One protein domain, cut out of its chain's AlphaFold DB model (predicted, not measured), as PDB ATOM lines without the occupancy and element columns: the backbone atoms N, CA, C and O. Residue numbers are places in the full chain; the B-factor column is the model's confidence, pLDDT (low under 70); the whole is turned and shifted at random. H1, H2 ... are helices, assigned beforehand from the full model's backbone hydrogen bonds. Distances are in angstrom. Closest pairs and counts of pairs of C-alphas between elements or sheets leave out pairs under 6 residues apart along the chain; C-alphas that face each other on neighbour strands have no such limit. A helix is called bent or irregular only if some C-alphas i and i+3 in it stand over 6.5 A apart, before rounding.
ATOM      1  N   TYR A   2       2.804   7.137 -24.596       94.31
ATOM      2  CA  TYR A   2       4.067   6.378 -24.553       94.31
ATOM      3  C   TYR A   2       5.323   7.209 -24.829       94.31
ATOM      4  O   TYR A   2       6.322   7.011 -24.154       94.31
ATOM      5  N   HIS A   3       5.269   8.174 -25.755       92.06
ATOM      6  CA  HIS A   3       6.384   9.100 -25.991       92.06
ATOM      7  C   HIS A   3       6.837   9.805 -24.698       92.06
ATOM      8  O   HIS A   3       8.013   9.772 -24.356       92.06
ATOM      9  N   THR A   4       5.894  10.379 -23.943       92.81
ATOM     10  CA  THR A   4       6.177  11.073 -22.677       92.81
ATOM     11  C   THR A   4       6.740  10.125 -21.621       92.81
ATOM     12  O   THR A   4       7.714  10.467 -20.959       92.81
ATOM     13  N   MET A   5       6.174   8.919 -21.506       95.06
ATOM     14  CA  MET A   5       6.681   7.884 -20.604       95.06
ATOM     15  C   MET A   5       8.125   7.500 -20.955       95.06
ATOM     16  O   MET A   5       9.004   7.560 -20.103       95.06
ATOM     17  N   LEU A   6       8.399   7.153 -22.215       93.94
ATOM     18  CA  LEU A   6       9.733   6.734 -22.655       93.94
ATOM     19  C   LEU A   6      10.776   7.838 -22.471       93.94
ATOM     20  O   LEU A   6      11.880   7.551 -22.021       93.94
ATOM     21  N   ARG A   7      10.423   9.098 -22.752       91.81
ATOM     22  CA  ARG A   7      11.283  10.259 -22.480       91.81
ATOM     23  C   ARG A   7      11.646  10.353 -21.000       91.81
ATOM     24  O   ARG A   7      12.826  10.425 -20.686       91.81
ATOM     25  N   MET A   8      10.659  10.255 -20.107       93.31
ATOM     26  CA  MET A   8      10.890  10.243 -18.659       93.31
ATOM     27  C   MET A   8      11.855   9.120 -18.243       93.31
ATOM     28  O   MET A   8      12.784   9.366 -17.480       93.31
ATOM     29  N   PHE A   9      11.680   7.899 -18.760       92.38
ATOM     30  CA  PHE A   9      12.563   6.773 -18.428       92.38
ATOM     31  C   PHE A   9      13.989   6.950 -18.957       92.38
ATOM     32  O   PHE A   9      14.943   6.663 -18.235       92.38
ATOM     33  N   LEU A  10      14.142   7.436 -20.190       92.38
ATOM     34  CA  LEU A  10      15.456   7.690 -20.782       92.38
ATOM     35  C   LEU A  10      16.196   8.806 -20.034       92.38
ATOM     36  O   LEU A  10      17.358   8.624 -19.679       92.38
ATOM     37  N   SER A  11      15.512   9.910 -19.720       91.62
ATOM     38  CA  SER A  11      16.076  11.019 -18.941       91.62
ATOM     39  C   SER A  11      16.334  10.640 -17.478       91.62
ATOM     40  O   SER A  11      17.213  11.207 -16.832       91.62
ATOM     41  N   GLY A  12      15.553   9.719 -16.907       90.38
ATOM     42  CA  GLY A  12      15.710   9.263 -15.523       90.38
ATOM     43  C   GLY A  12      16.893   8.318 -15.319       90.38
ATOM     44  O   GLY A  12      17.417   8.227 -14.211       90.38
ATOM     45  N   GLY A  13      17.330   7.635 -16.378       89.19
ATOM     46  CA  GLY A  13      18.451   6.705 -16.339       89.19
ATOM     47  C   GLY A  13      18.168   5.406 -15.569       89.19
ATOM     48  O   GLY A  13      17.216   5.271 -14.792       89.19
ATOM     49  N   ALA A  14      19.034   4.415 -15.796       84.25
ATOM     50  CA  ALA A  14      18.901   3.078 -15.210       84.25
ATOM     51  C   ALA A  14      19.416   2.974 -13.760       84.25
ATOM     52  O   ALA A  14      19.018   2.066 -13.034       84.25
ATOM     53  N   PHE A  15      20.288   3.890 -13.330       85.62
ATOM     54  CA  PHE A  15      21.007   3.819 -12.052       85.62
ATOM     55  C   PHE A  15      20.815   5.090 -11.216       85.62
ATOM     56  O   PHE A  15      20.337   6.104 -11.723       85.62
ATOM     57  N   GLY A  16      21.209   5.032  -9.941       90.19
ATOM     58  CA  GLY A  16      21.064   6.130  -8.985       90.19
ATOM     59  C   GLY A  16      19.877   5.964  -8.029       90.19
ATOM     60  O   GLY A  16      19.130   4.982  -8.131       90.19
ATOM     61  N   PRO A  17      19.704   6.910  -7.092       92.94
ATOM     62  CA  PRO A  17      18.658   6.857  -6.077       92.94
ATOM     63  C   PRO A  17      17.274   7.001  -6.717       92.94
ATOM     64  O   PRO A  17      17.113   7.653  -7.751       92.94
ATOM     65  N   GLU A  18      16.243   6.419  -6.111       93.50
ATOM     66  CA  GLU A  18      14.854   6.574  -6.557       93.50
ATOM     67  C   GLU A  18      14.373   8.026  -6.434       93.50
ATOM     68  O   GLU A  18      13.448   8.435  -7.136       93.50
ATOM     69  N   THR A  19      15.047   8.850  -5.627       93.25
ATOM     70  CA  THR A  19      14.781  10.289  -5.568       93.25
ATOM     71  C   THR A  19      14.915  11.026  -6.895       93.25
ATOM     72  O   THR A  19      14.263  12.057  -7.074       93.25
ATOM     73  N   ARG A  20      15.679  10.485  -7.853       93.12
ATOM     74  CA  ARG A  20      15.839  11.060  -9.199       93.12
ATOM     75  C   ARG A  20      14.512  11.231  -9.938       93.12
ATOM     76  O   ARG A  20      14.386  12.115 -10.780       93.12
ATOM     77  N   TRP A  21      13.513  10.414  -9.603       94.44
ATOM     78  CA  TRP A  21      12.202  10.450 -10.238       94.44
ATOM     79  C   TRP A  21      11.382  11.700  -9.876       94.44
ATOM     80  O   TRP A  21      10.466  12.065 -10.610       94.44
ATOM     81  N   ASP A  22      11.729  12.417  -8.802       94.38
ATOM     82  CA  ASP A  22      10.959  13.582  -8.336       94.38
ATOM     83  C   ASP A  22      10.979  14.785  -9.267       94.38
ATOM     84  O   ASP A  22      10.101  15.647  -9.155       94.38
ATOM     85  N   ARG A  23      11.963  14.867 -10.170       93.25
ATOM     86  CA  ARG A  23      12.043  15.966 -11.138       93.25
ATOM     87  C   ARG A  23      10.958  15.887 -12.212       93.25
ATOM     88  O   ARG A  23      10.621  16.891 -12.824       93.25
ATOM     89  N   PHE A  24      10.343  14.717 -12.397       94.69
ATOM     90  CA  PHE A  24       9.444  14.444 -13.517       94.69
ATOM     91  C   PHE A  24       7.957  14.703 -13.228       94.69
ATOM     92  O   PHE A  24       7.100  14.124 -13.893       94.69
ATOM     93  N   LEU A  25       7.614  15.590 -12.283       93.25
ATOM     94  CA  LEU A  25       6.211  15.905 -11.958       93.25
ATOM     95  C   LEU A  25       5.365  16.251 -13.196       93.25
ATOM     96  O   LEU A  25       4.277  15.702 -13.357       93.25
ATOM     97  N   GLY A  26       5.883  17.076 -14.112       91.88
ATOM     98  CA  GLY A  26       5.154  17.452 -15.329       91.88
ATOM     99  C   GLY A  26       4.963  16.287 -16.307       91.88
ATOM    100  O   GLY A  26       3.977  16.240 -17.041       91.88
ATOM    101  N   HIS A  27       5.859  15.293 -16.289       94.25
ATOM    102  CA  HIS A  27       5.689  14.076 -17.083       94.25
ATOM    103  C   HIS A  27       4.574  13.202 -16.522       94.25
ATOM    104  O   HIS A  27       3.714  12.786 -17.292       94.25
ATOM    105  N   TYR A  28       4.558  12.977 -15.205       95.31
ATOM    106  CA  TYR A  28       3.493  12.231 -14.531       95.31
ATOM    107  C   TYR A  28       2.121  12.869 -14.780       95.31
ATOM    108  O   TYR A  28       1.163  12.208 -15.172       95.31
ATOM    109  N   GLU A  29       2.023  14.193 -14.649       92.75
ATOM    110  CA  GLU A  29       0.792  14.915 -14.978       92.75
ATOM    111  C   GLU A  29       0.351  14.695 -16.419       92.75
ATOM    112  O   GLU A  29      -0.816  14.371 -16.659       92.75
ATOM    113  N   ARG A  30       1.278  14.835 -17.374       92.44
ATOM    114  CA  ARG A  30       0.991  14.640 -18.795       92.44
ATOM    115  C   ARG A  30       0.558  13.212 -19.093       92.44
ATOM    116  O   ARG A  30      -0.384  13.024 -19.858       92.44
ATOM    117  N   ILE A  31       1.236  12.214 -18.528       95.06
ATOM    118  CA  ILE A  31       0.924  10.793 -18.719       95.06
ATOM    119  C   ILE A  31      -0.503  10.520 -18.246       95.06
ATOM    120  O   ILE A  31      -1.312  10.031 -19.034       95.06
ATOM    121  N   LEU A  32      -0.847  10.922 -17.021       94.62
ATOM    122  CA  LEU A  32      -2.185  10.718 -16.470       94.62
ATOM    123  C   LEU A  32      -3.265  11.486 -17.234       94.62
ATOM    124  O   LEU A  32      -4.307  10.919 -17.549       94.62
ATOM    125  N   THR A  33      -3.012  12.744 -17.605       92.38
ATOM    126  CA  THR A  33      -3.981  13.541 -18.372       92.38
ATOM    127  C   THR A  33      -4.222  12.950 -19.757       92.38
ATOM    128  O   THR A  33      -5.371  12.822 -20.180       92.38
ATOM    129  N   LEU A  34      -3.168  12.520 -20.458       92.56
ATOM    130  CA  LEU A  34      -3.308  11.848 -21.750       92.56
ATOM    131  C   LEU A  34      -4.030  10.501 -21.612       92.56
ATOM    132  O   LEU A  34      -4.895  10.208 -22.431       92.56
ATOM    133  N   ALA A  35      -3.709   9.698 -20.596       93.94
ATOM    134  CA  ALA A  35      -4.378   8.422 -20.339       93.94
ATOM    135  C   ALA A  35      -5.884   8.607 -20.078       93.94
ATOM    136  O   ALA A  35      -6.709   7.942 -20.704       93.94
ATOM    137  N   GLU A  36      -6.254   9.562 -19.224       92.62
ATOM    138  CA  GLU A  36      -7.650   9.897 -18.924       92.62
ATOM    139  C   GLU A  36      -8.399  10.453 -20.142       92.62
ATOM    140  O   GLU A  36      -9.566  10.114 -20.359       92.62
ATOM    141  N   THR A  37      -7.730  11.272 -20.959       90.94
ATOM    142  CA  THR A  37      -8.300  11.847 -22.187       90.94
ATOM    143  C   THR A  37      -8.558  10.758 -23.224       90.94
ATOM    144  O   THR A  37      -9.649  10.680 -23.788       90.94
ATOM    145  N   LEU A  38      -7.580   9.879 -23.454       90.25
ATOM    146  CA  LEU A  38      -7.712   8.765 -24.392       90.25
ATOM    147  C   LEU A  38      -8.805   7.790 -23.943       90.25
ATOM    148  O   LEU A  38      -9.626   7.377 -24.761       90.25
ATOM    149  N   TRP A  39      -8.878   7.489 -22.644       91.00
ATOM    150  CA  TRP A  39      -9.962   6.683 -22.088       91.00
ATOM    151  C   TRP A  39     -11.334   7.336 -22.291       91.00
ATOM    152  O   TRP A  39     -12.265   6.682 -22.751       91.00
ATOM    153  N   SER A  40     -11.462   8.636 -22.013       89.12
ATOM    154  CA  SER A  40     -12.731   9.365 -22.180       89.12
ATOM    155  C   SER A  40     -13.191   9.434 -23.640       89.12
ATOM    156  O   SER A  40     -14.390   9.467 -23.902       89.12
ATOM    157  N   ASN A  41     -12.249   9.405 -24.585       88.62
ATOM    158  CA  ASN A  41     -12.517   9.381 -26.024       88.62
ATOM    159  C   ASN A  41     -12.620   7.958 -26.606       88.62
ATOM    160  O   ASN A  41     -12.784   7.801 -27.817       88.62
ATOM    161  N   THR A  42     -12.506   6.915 -25.778       85.88
ATOM    162  CA  THR A  42     -12.586   5.527 -26.243       85.88
ATOM    163  C   THR A  42     -14.025   5.202 -26.672       85.88
ATOM    164  O   THR A  42     -14.960   5.440 -25.902       85.88
ATOM    165  N   PRO A  43     -14.248   4.635 -27.875       83.94
ATOM    166  CA  PRO A  43     -15.584   4.270 -28.333       83.94
ATOM    167  C   PRO A  43     -16.276   3.296 -27.367       83.94
ATOM    168  O   PRO A  43     -15.618   2.381 -26.863       83.94
ATOM    169  N   PRO A  44     -17.608   3.384 -27.172       80.88
ATOM    170  CA  PRO A  44     -18.333   2.483 -26.272       80.88
ATOM    171  C   PRO A  44     -18.092   0.994 -26.549       80.88
ATOM    172  O   PRO A  44     -17.996   0.204 -25.616       80.88
ATOM    173  N   SER A  45     -17.919   0.610 -27.819       76.44
ATOM    174  CA  SER A  45     -17.610  -0.768 -28.221       76.44
ATOM    175  C   SER A  45     -16.273  -1.277 -27.672       76.44
ATOM    176  O   SER A  45     -16.148  -2.455 -27.350       76.44
ATOM    177  N   GLN A  46     -15.277  -0.401 -27.532       72.06
ATOM    178  CA  GLN A  46     -13.970  -0.737 -26.970       72.06
ATOM    179  C   GLN A  46     -13.947  -0.647 -25.442       72.06
ATOM    180  O   GLN A  46     -13.188  -1.388 -24.820       72.06
ATOM    181  N   VAL A  47     -14.774   0.221 -24.846       73.88
ATOM    182  CA  VAL A  47     -15.001   0.277 -23.390       73.88
ATOM    183  C   VAL A  47     -15.692  -0.999 -22.901       73.88
ATOM    184  O   VAL A  47     -15.373  -1.504 -21.831       73.88
ATOM    185  N   GLN A  48     -16.613  -1.546 -23.699       69.88
ATOM    186  CA  GLN A  48     -17.323  -2.792 -23.398       69.88
ATOM    187  C   GLN A  48     -16.478  -4.053 -23.622       69.88
ATOM    188  O   GLN A  48     -16.843  -5.114 -23.120       69.88
ATOM    189  N   SER A  49     -15.361  -3.959 -24.357       72.56
ATOM    190  CA  SER A  49     -14.413  -5.066 -24.484       72.56
ATOM    191  C   SER A  49     -13.449  -5.054 -23.297       72.56
ATOM    192  O   SER A  49     -12.612  -4.150 -23.210       72.56
ATOM    193  N   PRO A  50     -13.500  -6.058 -22.404       75.50
ATOM    194  CA  PRO A  50     -12.595  -6.109 -21.264       75.50
ATOM    195  C   PRO A  50     -11.149  -6.364 -21.698       75.50
ATOM    196  O   PRO A  50     -10.247  -5.981 -20.968       75.50
ATOM    197  N   LEU A  51     -10.913  -6.962 -22.873       85.50
ATOM    198  CA  LEU A  51      -9.580  -7.312 -23.365       85.50
ATOM    199  C   LEU A  51      -9.174  -6.473 -24.583       85.50
ATOM    200  O   LEU A  51      -9.947  -6.287 -25.527       85.50
ATOM    201  N   SER A  52      -7.918  -6.036 -24.576       86.31
ATOM    202  CA  SER A  52      -7.193  -5.470 -25.709       86.31
ATOM    203  C   SER A  52      -5.860  -6.190 -25.879       86.31
ATOM    204  O   SER A  52      -5.213  -6.515 -24.890       86.31
ATOM    205  N   LEU A  53      -5.445  -6.448 -27.120       85.56
ATOM    206  CA  LEU A  53      -4.121  -7.013 -27.416       85.56
ATOM    207  C   LEU A  53      -3.052  -5.934 -27.622       85.56
ATOM    208  O   LEU A  53      -1.870  -6.251 -27.717       85.56
ATOM    209  N   GLU A  54      -3.465  -4.670 -27.685       84.06
ATOM    210  CA  GLU A  54      -2.563  -3.534 -27.797       84.06
ATOM    211  C   GLU A  54      -2.279  -2.949 -26.415       84.06
ATOM    212  O   GLU A  54      -3.115  -2.976 -25.508       84.06
ATOM    213  N   SER A  55      -1.077  -2.404 -26.264       83.00
ATOM    214  CA  SER A  55      -0.686  -1.673 -25.068       83.00
ATOM    215  C   SER A  55      -1.360  -0.298 -25.085       83.00
ATOM    216  O   SER A  55      -1.138   0.482 -26.015       83.00
ATOM    217  N   GLY A  56      -2.188  -0.007 -24.088       89.75
ATOM    218  CA  GLY A  56      -3.006   1.198 -24.036       89.75
ATOM    219  C   GLY A  56      -2.569   2.122 -22.910       89.75
ATOM    220  O   GLY A  56      -1.586   2.855 -23.021       89.75
ATOM    221  N   PHE A  57      -3.342   2.144 -21.833       92.38
ATOM    222  CA  PHE A  57      -3.199   3.129 -20.764       92.38
ATOM    223  C   PHE A  57      -2.706   2.511 -19.456       92.38
ATOM    224  O   PHE A  57      -2.261   3.254 -18.579       92.38
ATOM    225  N   ILE A  58      -2.749   1.176 -19.319       95.81
ATOM    226  CA  ILE A  58      -2.439   0.499 -18.053       95.81
ATOM    227  C   ILE A  58      -0.959   0.644 -17.711       95.81
ATOM    228  O   ILE A  58      -0.637   1.081 -16.611       95.81
ATOM    229  N   VAL A  59      -0.056   0.327 -18.645       95.88
ATOM    230  CA  VAL A  59       1.391   0.373 -18.374       95.88
ATOM    231  C   VAL A  59       1.853   1.785 -17.989       95.88
ATOM    232  O   VAL A  59       2.478   1.914 -16.938       95.88
ATOM    233  N   PRO A  60       1.529   2.858 -18.741       97.06
ATOM    234  CA  PRO A  60       1.943   4.208 -18.361       97.06
ATOM    235  C   PRO A  60       1.388   4.651 -17.003       97.06
ATOM    236  O   PRO A  60       2.143   5.152 -16.176       97.06
ATOM    237  N   ALA A  61       0.104   4.402 -16.723       97.50
ATOM    238  CA  ALA A  61      -0.483   4.755 -15.431       97.50
ATOM    239  C   ALA A  61       0.102   3.926 -14.272       97.50
ATOM    240  O   ALA A  61       0.294   4.443 -13.174       97.50
ATOM    241  N   PHE A  62       0.427   2.652 -14.499       96.81
ATOM    242  CA  PHE A  62       1.085   1.819 -13.494       96.81
ATOM    243  C   PHE A  62       2.505   2.306 -13.182       96.81
ATOM    244  O   PHE A  62       2.886   2.375 -12.013       96.81
ATOM    245  N   MET A  63       3.264   2.712 -14.203       96.19
ATOM    246  CA  MET A  63       4.593   3.297 -14.007       96.19
ATOM    247  C   MET A  63       4.530   4.578 -13.169       96.19
ATOM    248  O   MET A  63       5.361   4.767 -12.277       96.19
ATOM    249  N   ASP A  64       3.514   5.415 -13.383       96.94
ATOM    250  CA  ASP A  64       3.266   6.600 -12.561       96.94
ATOM    251  C   ASP A  64       2.929   6.224 -11.113       96.94
ATOM    252  O   ASP A  64       3.518   6.777 -10.182       96.94
ATOM    253  N   ALA A  65       2.044   5.243 -10.909       96.56
ATOM    254  CA  ALA A  65       1.694   4.747  -9.578       96.56
ATOM    255  C   ALA A  65       2.919   4.208  -8.810       96.56
ATOM    256  O   ALA A  65       3.036   4.405  -7.601       96.56
ATOM    257  N   GLN A  66       3.851   3.563  -9.513       94.69
ATOM    258  CA  GLN A  66       5.049   2.955  -8.938       94.69
ATOM    259  C   GLN A  66       6.163   3.973  -8.630       94.69
ATOM    260  O   GLN A  66       6.771   3.954  -7.553       94.69
ATOM    261  N   ARG A  67       6.478   4.843  -9.597       94.81
ATOM    262  CA  ARG A  67       7.674   5.704  -9.568       94.81
ATOM    263  C   ARG A  67       7.408   7.065  -8.937       94.81
ATOM    264  O   ARG A  67       8.248   7.562  -8.191       94.81
ATOM    265  N   CYS A  68       6.246   7.669  -9.195       95.25
ATOM    266  CA  CYS A  68       5.949   9.023  -8.730       95.25
ATOM    267  C   CYS A  68       5.814   9.051  -7.209       95.25
ATOM    268  O   CYS A  68       4.939   8.373  -6.682       95.25
ATOM    269  N   ARG A  69       6.608   9.853  -6.487       94.06
ATOM    270  CA  ARG A  69       6.500  10.002  -5.017       94.06
ATOM    271  C   ARG A  69       5.502  11.065  -4.574       94.06
ATOM    272  O   ARG A  69       5.356  11.297  -3.373       94.06
ATOM    273  N   HIS A  70       4.828  11.720  -5.518       94.00
ATOM    274  CA  HIS A  70       3.843  12.740  -5.198       94.00
ATOM    275  C   HIS A  70       2.517  12.066  -4.812       94.00
ATOM    276  O   HIS A  70       1.935  11.361  -5.643       94.00
ATOM    277  N   PRO A  71       2.001  12.274  -3.587       93.38
ATOM    278  CA  PRO A  71       0.866  11.516  -3.052       93.38
ATOM    279  C   PRO A  71      -0.418  11.699  -3.863       93.38
ATOM    280  O   PRO A  71      -1.316  10.862  -3.815       93.38
ATOM    281  N   TRP A  72      -0.544  12.797  -4.604       91.31
ATOM    282  CA  TRP A  72      -1.752  13.080  -5.379       91.31
ATOM    283  C   TRP A  72      -1.709  12.444  -6.759       91.31
ATOM    284  O   TRP A  72      -2.653  11.759  -7.138       91.31
ATOM    285  N   LEU A  73      -0.593  12.600  -7.478       93.44
ATOM    286  CA  LEU A  73      -0.413  12.003  -8.802       93.44
ATOM    287  C   LEU A  73      -0.427  10.479  -8.697       93.44
ATOM    288  O   LEU A  73      -1.101   9.817  -9.480       93.44
ATOM    289  N   ARG A  74       0.198   9.928  -7.650       94.62
ATOM    290  CA  ARG A  74       0.141   8.495  -7.367       94.62
ATOM    291  C   ARG A  74      -1.287   7.996  -7.142       94.62
ATOM    292  O   ARG A  74      -1.707   7.027  -7.768       94.62
ATOM    293  N   ARG A  75      -2.068   8.668  -6.288       93.88
ATOM    294  CA  ARG A  75      -3.474   8.292  -6.047       93.88
ATOM    295  C   ARG A  75      -4.353   8.475  -7.276       93.88
ATOM    296  O   ARG A  75      -5.253   7.666  -7.484       93.88
ATOM    297  N   ARG A  76      -4.093   9.498  -8.092       93.50
ATOM    298  CA  ARG A  76      -4.772   9.707  -9.377       93.50
ATOM    299  C   ARG A  76      -4.511   8.531 -10.317       93.50
ATOM    300  O   ARG A  76      -5.468   7.977 -10.846       93.50
ATOM    301  N   ALA A  77      -3.259   8.091 -10.433       97.00
ATOM    302  CA  ALA A  77      -2.879   6.921 -11.221       97.00
ATOM    303  C   ALA A  77      -3.600   5.644 -10.757       97.00
ATOM    304  O   ALA A  77      -4.254   4.972 -11.555       97.00
ATOM    305  N   ILE A  78      -3.557   5.352  -9.453       96.75
ATOM    306  CA  ILE A  78      -4.235   4.191  -8.851       96.75
ATOM    307  C   ILE A  78      -5.755   4.260  -9.075       96.75
ATOM    308  O   ILE A  78      -6.373   3.276  -9.479       96.75
ATOM    309  N   SER A  79      -6.365   5.429  -8.862       95.44
ATOM    310  CA  SER A  79      -7.809   5.626  -9.057       95.44
ATOM    311  C   SER A  79      -8.216   5.444 -10.519       95.44
ATOM    312  O   SER A  79      -9.240   4.821 -10.800       95.44
ATOM    313  N   PHE A  80      -7.411   5.951 -11.457       95.50
ATOM    314  CA  PHE A  80      -7.625   5.752 -12.887       95.50
ATOM    315  C   PHE A  80      -7.573   4.264 -13.254       95.50
ATOM    316  O   PHE A  80      -8.490   3.763 -13.903       95.50
ATOM    317  N   LEU A  81      -6.562   3.537 -12.772       96.50
ATOM    318  CA  LEU A  81      -6.427   2.099 -13.003       96.50
ATOM    319  C   LEU A  81      -7.629   1.309 -12.455       96.50
ATOM    320  O   LEU A  81      -8.204   0.494 -13.173       96.50
ATOM    321  N   TYR A  82      -8.103   1.607 -11.239       94.75
ATOM    322  CA  TYR A  82      -9.321   0.973 -10.716       94.75
ATOM    323  C   TYR A  82     -10.579   1.304 -11.531       94.75
ATOM    324  O   TYR A  82     -11.493   0.477 -11.599       94.75
ATOM    325  N   LYS A  83     -10.644   2.493 -12.142       92.62
ATOM    326  CA  LYS A  83     -11.809   2.981 -12.891       92.62
ATOM    327  C   LYS A  83     -11.990   2.286 -14.240       92.62
ATOM    328  O   LYS A  83     -13.128   2.016 -14.613       92.62
ATOM    329  N   ILE A  84     -10.915   2.038 -14.989       91.56
ATOM    330  CA  ILE A  84     -11.032   1.618 -16.398       91.56
ATOM    331  C   ILE A  84     -11.467   0.159 -16.592       91.56
ATOM    332  O   ILE A  84     -11.920  -0.176 -17.682       91.56
ATOM    333  N   LYS A  85     -11.348  -0.699 -15.562       89.44
ATOM    334  CA  LYS A  85     -11.804  -2.110 -15.558       89.44
ATOM    335  C   LYS A  85     -11.475  -2.862 -16.859       89.44
ATOM    336  O   LYS A  85     -12.312  -3.543 -17.446       89.44
ATOM    337  N   ARG A  86     -10.228  -2.708 -17.303       90.06
ATOM    338  CA  ARG A  86      -9.689  -3.193 -18.577       90.06
ATOM    339  C   ARG A  86      -8.519  -4.154 -18.366       90.06
ATOM    340  O   ARG A  86      -7.819  -4.070 -17.354       90.06
ATOM    341  N   GLN A  87      -8.294  -5.011 -19.354       91.81
ATOM    342  CA  GLN A  87      -7.124  -5.853 -19.533       91.81
ATOM    343  C   GLN A  87      -6.421  -5.528 -20.866       91.81
ATOM    344  O   GLN A  87      -7.057  -5.486 -21.920       91.81
ATOM    345  N   GLU A  88      -5.106  -5.316 -20.827       92.81
ATOM    346  CA  GLU A  88      -4.242  -5.046 -21.987       92.81
ATOM    347  C   GLU A  88      -3.148  -6.120 -22.062       92.81
ATOM    348  O   GLU A  88      -2.161  -6.098 -21.323       92.81
ATOM    349  N   GLY A  89      -3.342  -7.123 -22.917       90.44
ATOM    350  CA  GLY A  89      -2.520  -8.330 -22.927       90.44
ATOM    351  C   GLY A  89      -2.567  -9.033 -21.567       90.44
ATOM    352  O   GLY A  89      -3.622  -9.495 -21.138       90.44
ATOM    353  N   MET A  90      -1.425  -9.107 -20.878       87.94
ATOM    354  CA  MET A  90      -1.317  -9.684 -19.527       87.94
ATOM    355  C   MET A  90      -1.599  -8.674 -18.400       87.94
ATOM    356  O   MET A  90      -1.606  -9.043 -17.229       87.94
ATOM    357  N   TRP A  91      -1.797  -7.396 -18.727       90.88
ATOM    358  CA  TRP A  91      -1.989  -6.348 -17.732       90.88
ATOM    359  C   TRP A  91      -3.452  -6.218 -17.349       90.88
ATOM    360  O   TRP A  91      -4.265  -5.803 -18.166       90.88
ATOM    361  N   HIS A  92      -3.769  -6.505 -16.092       92.00
ATOM    362  CA  HIS A  92      -5.074  -6.245 -15.495       92.00
ATOM    363  C   HIS A  92      -5.048  -4.898 -14.767       92.00
ATOM    364  O   HIS A  92      -4.185  -4.669 -13.921       92.00
ATOM    365  N   SER A  93      -5.959  -3.987 -15.111       93.75
ATOM    366  CA  SER A  93      -5.967  -2.624 -14.552       93.75
ATOM    367  C   SER A  93      -6.204  -2.592 -13.039       93.75
ATOM    368  O   SER A  93      -5.528  -1.860 -12.325       93.75
ATOM    369  N   ASP A  94      -7.100  -3.431 -12.532       93.00
ATOM    370  CA  ASP A  94      -7.355  -3.645 -11.108       93.00
ATOM    371  C   ASP A  94      -6.163  -4.288 -10.385       93.00
ATOM    372  O   ASP A  94      -5.783  -3.816  -9.317       93.00
ATOM    373  N   GLY A  95      -5.522  -5.295 -10.985       92.12
ATOM    374  CA  GLY A  95      -4.285  -5.880 -10.462       92.12
ATOM    375  C   GLY A  95      -3.150  -4.851 -10.374       92.12
ATOM    376  O   GLY A  95      -2.495  -4.726  -9.340       92.12
ATOM    377  N   ALA A  96      -2.961  -4.048 -11.425       94.62
ATOM    378  CA  ALA A  96      -1.984  -2.961 -11.451       94.62
ATOM    379  C   ALA A  96      -2.291  -1.884 -10.394       94.62
ATOM    380  O   ALA A  96      -1.382  -1.419  -9.704       94.62
ATOM    381  N   ALA A  97      -3.566  -1.516 -10.227       95.38
ATOM    382  CA  ALA A  97      -4.001  -0.584  -9.192       95.38
ATOM    383  C   ALA A  97      -3.707  -1.120  -7.786       95.38
ATOM    384  O   ALA A  97      -3.162  -0.391  -6.957       95.38
ATOM    385  N   ALA A  98      -4.014  -2.394  -7.535       93.94
ATOM    386  CA  ALA A  98      -3.803  -3.039  -6.246       93.94
ATOM    387  C   ALA A  98      -2.311  -3.139  -5.892       93.94
ATOM    388  O   ALA A  98      -1.921  -2.829  -4.766       93.94
ATOM    389  N   VAL A  99      -1.454  -3.470  -6.864       93.94
ATOM    390  CA  VAL A  99       0.007  -3.434  -6.683       93.94
ATOM    391  C   VAL A  99       0.491  -2.007  -6.404       93.94
ATOM    392  O   VAL A  99       1.239  -1.796  -5.451       93.94
ATOM    393  N   GLY A 100       0.042  -1.012  -7.178       95.25
ATOM    394  CA  GLY A 100       0.400   0.397  -6.967       95.25
ATOM    395  C   GLY A 100      -0.018   0.919  -5.588       95.25
ATOM    396  O   GLY A 100       0.755   1.602  -4.913       95.25
ATOM    397  N   GLN A 101      -1.212   0.542  -5.133       94.75
ATOM    398  CA  GLN A 101      -1.694   0.836  -3.787       94.75
ATOM    399  C   GLN A 101      -0.821   0.167  -2.721       94.75
ATOM    400  O   GLN A 101      -0.409   0.832  -1.771       94.75
ATOM    401  N   ARG A 102      -0.473  -1.112  -2.894       94.31
ATOM    402  CA  ARG A 102       0.360  -1.835  -1.927       94.31
ATOM    403  C   ARG A 102       1.758  -1.232  -1.804       94.31
ATOM    404  O   ARG A 102       2.268  -1.090  -0.696       94.31
ATOM    405  N   ILE A 103       2.353  -0.821  -2.924       94.62
ATOM    406  CA  ILE A 103       3.621  -0.080  -2.939       94.62
ATOM    407  C   ILE A 103       3.482   1.208  -2.123       94.62
ATOM    408  O   ILE A 103       4.293   1.459  -1.236       94.62
ATOM    409  N   MET A 104       2.434   1.999  -2.370       94.69
ATOM    410  CA  MET A 104       2.189   3.248  -1.646       94.69
ATOM    411  C   MET A 104       2.103   3.051  -0.124       94.69
ATOM    412  O   MET A 104       2.657   3.852   0.631       94.69
ATOM    413  N   GLU A 105       1.431   1.986   0.315       93.75
ATOM    414  CA  GLU A 105       1.289   1.615   1.726       93.75
ATOM    415  C   GLU A 105       2.625   1.194   2.354       93.75
ATOM    416  O   GLU A 105       2.974   1.673   3.432       93.75
ATOM    417  N   ILE A 106       3.395   0.335   1.677       93.69
ATOM    418  CA  ILE A 106       4.691  -0.177   2.166       93.69
ATOM    419  C   ILE A 106       5.723   0.935   2.319       93.69
ATOM    420  O   ILE A 106       6.546   0.916   3.236       93.69
ATOM    421  N   GLU A 107       5.664   1.921   1.434       95.12
ATOM    422  CA  GLU A 107       6.510   3.106   1.484       95.12
ATOM    423  C   GLU A 107       6.109   4.086   2.597       95.12
ATOM    424  O   GLU A 107       6.815   5.067   2.835       95.12
ATOM    425  N   GLY A 108       4.985   3.842   3.280       93.62
ATOM    426  CA  GLY A 108       4.484   4.688   4.360       93.62
ATOM    427  C   GLY A 108       4.081   6.083   3.884       93.62
ATOM    428  O   GLY A 108       4.213   7.050   4.636       93.62
ATOM    429  N   GLN A 109       3.638   6.220   2.626       93.12
ATOM    430  CA  GLN A 109       3.326   7.529   2.060       93.12
ATOM    431  C   GLN A 109       2.145   8.170   2.800       93.12
ATOM    432  O   GLN A 109       1.059   7.596   2.900       93.12
ATOM    433  N   LYS A 110       2.352   9.394   3.294       88.75
ATOM    434  CA  LYS A 110       1.308  10.151   3.985       88.75
ATOM    435  C   LYS A 110       0.232  10.625   3.015       88.75
ATOM    436  O   LYS A 110       0.499  10.970   1.862       88.75
ATOM    437  N   TYR A 111      -0.993  10.664   3.522       82.38
ATOM    438  CA  TYR A 111      -2.123  11.252   2.826       82.38
ATOM    439  C   TYR A 111      -2.129  12.771   3.016       82.38
ATOM    440  O   TYR A 111      -1.851  13.269   4.104       82.38
ATOM    441  N   PHE A 112      -2.490  13.487   1.958       79.12
ATOM    442  CA  PHE A 112      -2.639  14.938   1.952       79.12
ATOM    443  C   PHE A 112      -3.936  15.281   1.223       79.12
ATOM    444  O   PHE A 112      -4.251  14.645   0.210       79.12
ATOM    445  N   ASP A 113      -4.668  16.285   1.693       70.62
ATOM    446  CA  ASP A 113      -5.794  16.827   0.932       70.62
ATOM    447  C   ASP A 113      -5.268  17.458  -0.361       70.62
ATOM    448  O   ASP A 113      -4.235  18.122  -0.355       70.62
ATOM    449  N   SER A 114      -5.926  17.167  -1.486       66.19
ATOM    450  CA  SER A 114      -5.493  17.637  -2.804       66.19
ATOM    451  C   SER A 114      -5.856  19.106  -2.988       66.19
ATOM    452  O   SER A 114      -7.029  19.443  -2.856       66.19
ATOM    453  N   ASP A 115      -4.893  19.954  -3.362       58.50
ATOM    454  CA  ASP A 115      -5.177  21.321  -3.830       58.50
ATOM    455  C   ASP A 115      -5.489  21.382  -5.339       58.50
ATOM    456  O   ASP A 115      -5.988  22.395  -5.834       58.50
ATOM    457  N   LEU A 116      -5.249  20.284  -6.072       59.59
ATOM    458  CA  LEU A 116      -5.533  20.209  -7.501       59.59
ATOM    459  C   LEU A 116      -7.036  20.332  -7.751       59.59
ATOM    460  O   LEU A 116      -7.837  19.550  -7.231       59.59
ATOM    461  N   ALA A 117      -7.406  21.283  -8.605       49.56
ATOM    462  CA  ALA A 117      -8.759  21.390  -9.124       49.56
ATOM    463  C   ALA A 117      -9.146  20.121  -9.917       49.56
ATOM    464  O   ALA A 117      -8.360  19.580 -10.696       49.56
ATOM    465  N   SER A 118     -10.379  19.653  -9.703       49.06
ATOM    466  CA  SER A 118     -11.085  18.623 -10.488       49.06
ATOM    467  C   SER A 118     -11.063  18.911 -12.003       49.06
ATOM    468  O   SER A 118     -10.934  20.072 -12.383       49.06
ATOM    469  N   PRO A 119     -11.344  17.902 -12.854       53.50
ATOM    470  CA  PRO A 119     -10.344  17.267 -13.712       53.50
ATOM    471  C   PRO A 119      -9.529  18.290 -14.507       53.50
ATOM    472  O   PRO A 119     -10.072  19.230 -15.082       53.50
ATOM    473  N   LEU A 120      -8.222  18.042 -14.561       54.00
ATOM    474  CA  LEU A 120      -7.247  18.873 -15.252       54.00
ATOM    475  C   LEU A 120      -7.740  19.230 -16.652       54.00
ATOM    476  O   LEU A 120      -7.984  18.353 -17.482       54.00
ATOM    477  N   GLU A 121      -7.870  20.535 -16.882       56.44
ATOM    478  CA  GLU A 121      -7.993  21.115 -18.214       56.44
ATOM    479  C   GLU A 121      -7.015  20.409 -19.152       56.44
ATOM    480  O   GLU A 121      -5.898  20.063 -18.738       56.44
ATOM    481  N   ALA A 122      -7.449  20.177 -20.392       59.22
ATOM    482  CA  ALA A 122      -6.626  19.532 -21.402       59.22
ATOM    483  C   ALA A 122      -5.234  20.167 -21.388       59.22
ATOM    484  O   ALA A 122      -5.086  21.375 -21.570       59.22
ATOM    485  N   MET A 123      -4.222  19.355 -21.087       65.31
ATOM    486  CA  MET A 123      -2.859  19.850 -21.062       65.31
ATOM    487  C   MET A 123      -2.496  20.217 -22.494       65.31
ATOM    488  O   MET A 123      -2.595  19.356 -23.370       65.31
ATOM    489  N   GLU A 124      -2.117  21.474 -22.725       68.25
ATOM    490  CA  GLU A 124      -1.730  21.929 -24.056       68.25
ATOM    491  C   GLU A 124      -0.646  21.008 -24.632       68.25
ATOM    492  O   GLU A 124       0.187  20.425 -23.916       68.25
ATOM    493  N   ASP A 125      -0.693  20.809 -25.946       73.12
ATOM    494  CA  ASP A 125       0.333  20.025 -26.604       73.12
ATOM    495  C   ASP A 125       1.665  20.757 -26.521       73.12
ATOM    496  O   ASP A 125       1.792  21.916 -26.904       73.12
ATOM    497  N   VAL A 126       2.670  20.057 -25.996       74.75
ATOM    498  CA  VAL A 126       4.039  20.562 -25.946       74.75
ATOM    499  C   VAL A 126       4.586  20.505 -27.377       74.75
ATOM    500  O   VAL A 126       4.670  19.386 -27.908       74.75
ATOM    501  N   PRO A 127       4.946  21.649 -28.001       80.62
ATOM    502  CA  PRO A 127       5.487  21.684 -29.358       80.62
ATOM    503  C   PRO A 127       6.675  20.739 -29.506       80.62
ATOM    504  O   PRO A 127       7.445  20.556 -28.561       80.62
ATOM    505  N   TRP A 128       6.833  20.127 -30.682       79.25
ATOM    506  CA  TRP A 128       7.888  19.138 -30.927       79.25
ATOM    507  C   TRP A 128       9.285  19.690 -30.595       79.25
ATOM    508  O   TRP A 128      10.103  19.003 -29.988       79.25
ATOM    509  N   GLU A 129       9.520  20.955 -30.925       80.31
ATOM    510  CA  GLU A 129      10.766  21.686 -30.712       80.31
ATOM    511  C   GLU A 129      11.094  21.839 -29.224       80.31
ATOM    512  O   GLU A 129      12.249  21.690 -28.832       80.31
ATOM    513  N   ALA A 130      10.086  22.029 -28.368       77.25
ATOM    514  CA  ALA A 130      10.294  22.147 -26.926       77.25
ATOM    515  C   ALA A 130      10.854  20.847 -26.317       77.25
ATOM    516  O   ALA A 130      11.639  20.891 -25.373       77.25
ATOM    517  N   TRP A 131      10.550  19.684 -26.908       76.94
ATOM    518  CA  TRP A 131      11.171  18.416 -26.512       76.94
ATOM    519  C   TRP A 131      12.642  18.308 -26.941       76.94
ATOM    520  O   TRP A 131      13.342  17.410 -26.478       76.94
ATOM    521  N   ALA A 132      13.151  19.151 -27.832       74.44
ATOM    522  CA  ALA A 132      14.585  19.192 -28.121       74.44
ATOM    523  C   ALA A 132      15.345  20.076 -27.120       74.44
ATOM    524  O   ALA A 132      16.527  19.843 -26.878       74.44
ATOM    525  N   GLU A 133      14.668  21.069 -26.538       71.00
ATOM    526  CA  GLU A 133      15.288  22.108 -25.713       71.00
ATOM    527  C   GLU A 133      15.306  21.777 -24.218       71.00
ATOM    528  O   GLU A 133      16.256  22.149 -23.526       71.00
ATOM    529  N   THR A 134      14.297  21.063 -23.706       67.75
ATOM    530  CA  THR A 134      14.231  20.699 -22.284       67.75
ATOM    531  C   THR A 134      14.026  19.200 -22.071       67.75
ATOM    532  O   THR A 134      13.241  18.529 -22.749       67.75
ATOM    533  N   GLU A 135      14.748  18.646 -21.091       70.88
ATOM    534  CA  GLU A 135      14.482  17.291 -20.592       70.88
ATOM    535  C   GLU A 135      13.200  17.239 -19.756       70.88
ATOM    536  O   GLU A 135      12.519  16.217 -19.773       70.88
ATOM    537  N   ASP A 136      12.876  18.339 -19.063       80.88
ATOM    538  CA  ASP A 136      11.775  18.447 -18.108       80.88
ATOM    539  C   ASP A 136      10.600  19.275 -18.655       80.88
ATOM    540  O   ASP A 136      10.779  20.258 -19.379       80.88
ATOM    541  N   ILE A 137       9.381  18.862 -18.291       83.81
ATOM    542  CA  ILE A 137       8.122  19.544 -18.618       83.81
ATOM    543  C   ILE A 137       7.673  20.316 -17.372       83.81
ATOM    544  O   ILE A 137       7.698  19.732 -16.281       83.81
ATOM    545  N   PRO A 138       7.221  21.578 -17.496       84.75
ATOM    546  CA  PRO A 138       6.644  22.312 -16.375       84.75
ATOM    547  C   PRO A 138       5.492  21.537 -15.724       84.75
ATOM    548  O   PRO A 138       4.599  21.047 -16.415       84.75
ATOM    549  N   ALA A 139       5.520  21.432 -14.397       86.06
ATOM    550  CA  ALA A 139       4.466  20.798 -13.611       86.06
ATOM    551  C   ALA A 139       3.513  21.853 -13.037       86.06
ATOM    552  O   ALA A 139       3.963  22.913 -12.595       86.06
ATOM    553  N   ARG A 140       2.213  21.547 -12.989       85.19
ATOM    554  CA  ARG A 140       1.227  22.329 -12.220       85.19
ATOM    555  C   ARG A 140       1.333  22.008 -10.727       85.19
ATOM    556  O   ARG A 140       1.179  22.891  -9.890       85.19
ATOM    557  N   THR A 141       1.619  20.753 -10.401       85.06
ATOM    558  CA  THR A 141       1.827  20.242  -9.047       85.06
ATOM    559  C   THR A 141       3.206  20.649  -8.541       85.06
ATOM    560  O   THR A 141       4.202  20.558  -9.261       85.06
ATOM    561  N   SER A 142       3.282  21.036  -7.268       88.44
ATOM    562  CA  SER A 142       4.540  21.354  -6.592       88.44
ATOM    563  C   SER A 142       4.753  20.474  -5.362       88.44
ATOM    564  O   SER A 142       3.813  19.922  -4.803       88.44
ATOM    565  N   TRP A 143       5.998  20.391  -4.891       89.94
ATOM    566  CA  TRP A 143       6.345  19.706  -3.641       89.94
ATOM    567  C   TRP A 143       6.073  20.548  -2.377       89.94
ATOM    568  O   TRP A 143       6.459  20.141  -1.280       89.94
ATOM    569  N   ALA A 144       5.484  21.742  -2.500       89.06
ATOM    570  CA  ALA A 144       5.315  22.659  -1.377       89.06
ATOM    571  C   ALA A 144       4.392  22.059  -0.302       89.06
ATOM    572  O   ALA A 144       3.261  21.682  -0.581       89.06
ATOM    573  N   GLY A 145       4.886  21.961   0.936       87.00
ATOM    574  CA  GLY A 145       4.132  21.372   2.051       87.00
ATOM    575  C   GLY A 145       3.981  19.846   1.996       87.00
ATOM    576  O   GLY A 145       3.310  19.281   2.856       87.00
ATOM    577  N   ILE A 146       4.617  19.172   1.031       90.38
ATOM    578  CA  ILE A 146       4.543  17.719   0.863       90.38
ATOM    579  C   ILE A 146       5.789  17.054   1.446       90.38
ATOM    580  O   ILE A 146       6.915  17.267   0.992       90.38
ATOM    581  N   GLU A 147       5.576  16.190   2.433       90.88
ATOM    582  CA  GLU A 147       6.626  15.317   2.952       90.88
ATOM    583  C   GLU A 147       6.934  14.202   1.948       90.88
ATOM    584  O   GLU A 147       6.049  13.457   1.521       90.88
ATOM    585  N   ARG A 148       8.208  14.093   1.563       91.69
ATOM    586  CA  ARG A 148       8.670  13.084   0.608       91.69
ATOM    587  C   ARG A 148       8.925  11.759   1.312       91.69
ATOM    588  O   ARG A 148       9.534  11.727   2.376       91.69
ATOM    589  N   VAL A 149       8.543  10.665   0.652       93.94
ATOM    590  CA  VAL A 149       8.947   9.311   1.051       93.94
ATOM    591  C   VAL A 149      10.485   9.240   1.063       93.94
ATOM    592  O   VAL A 149      11.086   9.465   0.002       93.94
ATOM    593  N   PRO A 150      11.128   8.939   2.211       93.81
ATOM    594  CA  PRO A 150      12.583   8.829   2.310       93.81
ATOM    595  C   PRO A 150      13.152   7.793   1.341       93.81
ATOM    596  O   PRO A 150      12.495   6.792   1.070       93.81
TER     597      PRO A 150
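Overview. This is residues 2 to 150 of the 195 residues of an uncharacterized protein of Fusarium oxysporum f. sp. lycopersici (strain 4287 / CBS 123668 / FGSC 9935 / NRRL 34936) (UniProt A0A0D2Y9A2). Five helices, H1, H2, H4, H5 and H6, make an up-and-down bundle, each running against the one before it; H4, H5 and H6 pack on one another, H2 packs on H4 and H5, and H1 is side by side with H2 away from H5 and H6. Little H3 lies beyond one end of H2, and after H6 a long stretch with no named element passes round the outside of the bundle to little H7, before residues 134 to 150 come back. The printed part has 149 residues with seven named helices, H1 to H7 in order, and no named strand; the class is all helix. It is compact, with a radius of gyration of the C-alphas of 15.2 A and spans of 41 by 40 by 33 A.

Along the chain. Find C-alpha 2 at (4.067, 6.378, -24.553); from there H1 runs 15.0 A through residues 2 to 12. Next comes H2, residues 18 to 40 and 31.8 A long, which has a kink of 66 degrees near residue 25 and is irregular, C-alphas 23 and 26 being 8.2 A apart. H3, residues 44 to 47, measures 4.9 A, and H4, residues 58 to 67, measures 14.2 A. Look for H5 at residues 71 to 84, 20.4 A, and H6 at residues 93 to 106, 20.0 A, ending with C-alpha 106 at (4.691, -0.177, 2.166). H7, residues 130 to 133, measures 5.1 A and ends with C-alpha 133 at (15.288, 22.108, -25.713).

Arrangement. H1 and H2 are a hairpin that touches, closest at the C-alphas of Thr 4 and His 27, 6.4 A, with a shallow tilt of 2 degrees. H2 touches H4, closest at the C-alphas of Tyr 28 and Asp 64, 6.0 A. H2 touches H5 at a shallow tilt of 33 degrees, only just short of steep, closest at the C-alphas of Leu 32 and Ala 77, 6.5 A. H4 and H5 are a hairpin, the C-alphas of Ala 65 and Arg 74 closest at 4.6 A. H5 and H6 are another, the C-alphas of Ile 78 and Ala 97 closest at 4.8 A. H4 and H6 touch and run the same way, the C-alphas of Ala 65 and Gly 100 closest at 5.2 A. H3 and H7 touch no helix. In H1, H4, H5 and H6 every O i to N i+4 pair is within hydrogen-bond range, in H2 13 of 19; H3 and H7 are too short for such a pair.

Size, cuts and confidence. The C-alphas farthest apart, those of Ser 45 and Pro 150, are 44.0 A apart. The printed part has no cut, and the link from H6 to H7 is long, 23 residues. The mean pLDDT of the printed part is 87.2, with residue 48, residues 114 to 124 and residue 134 under 70.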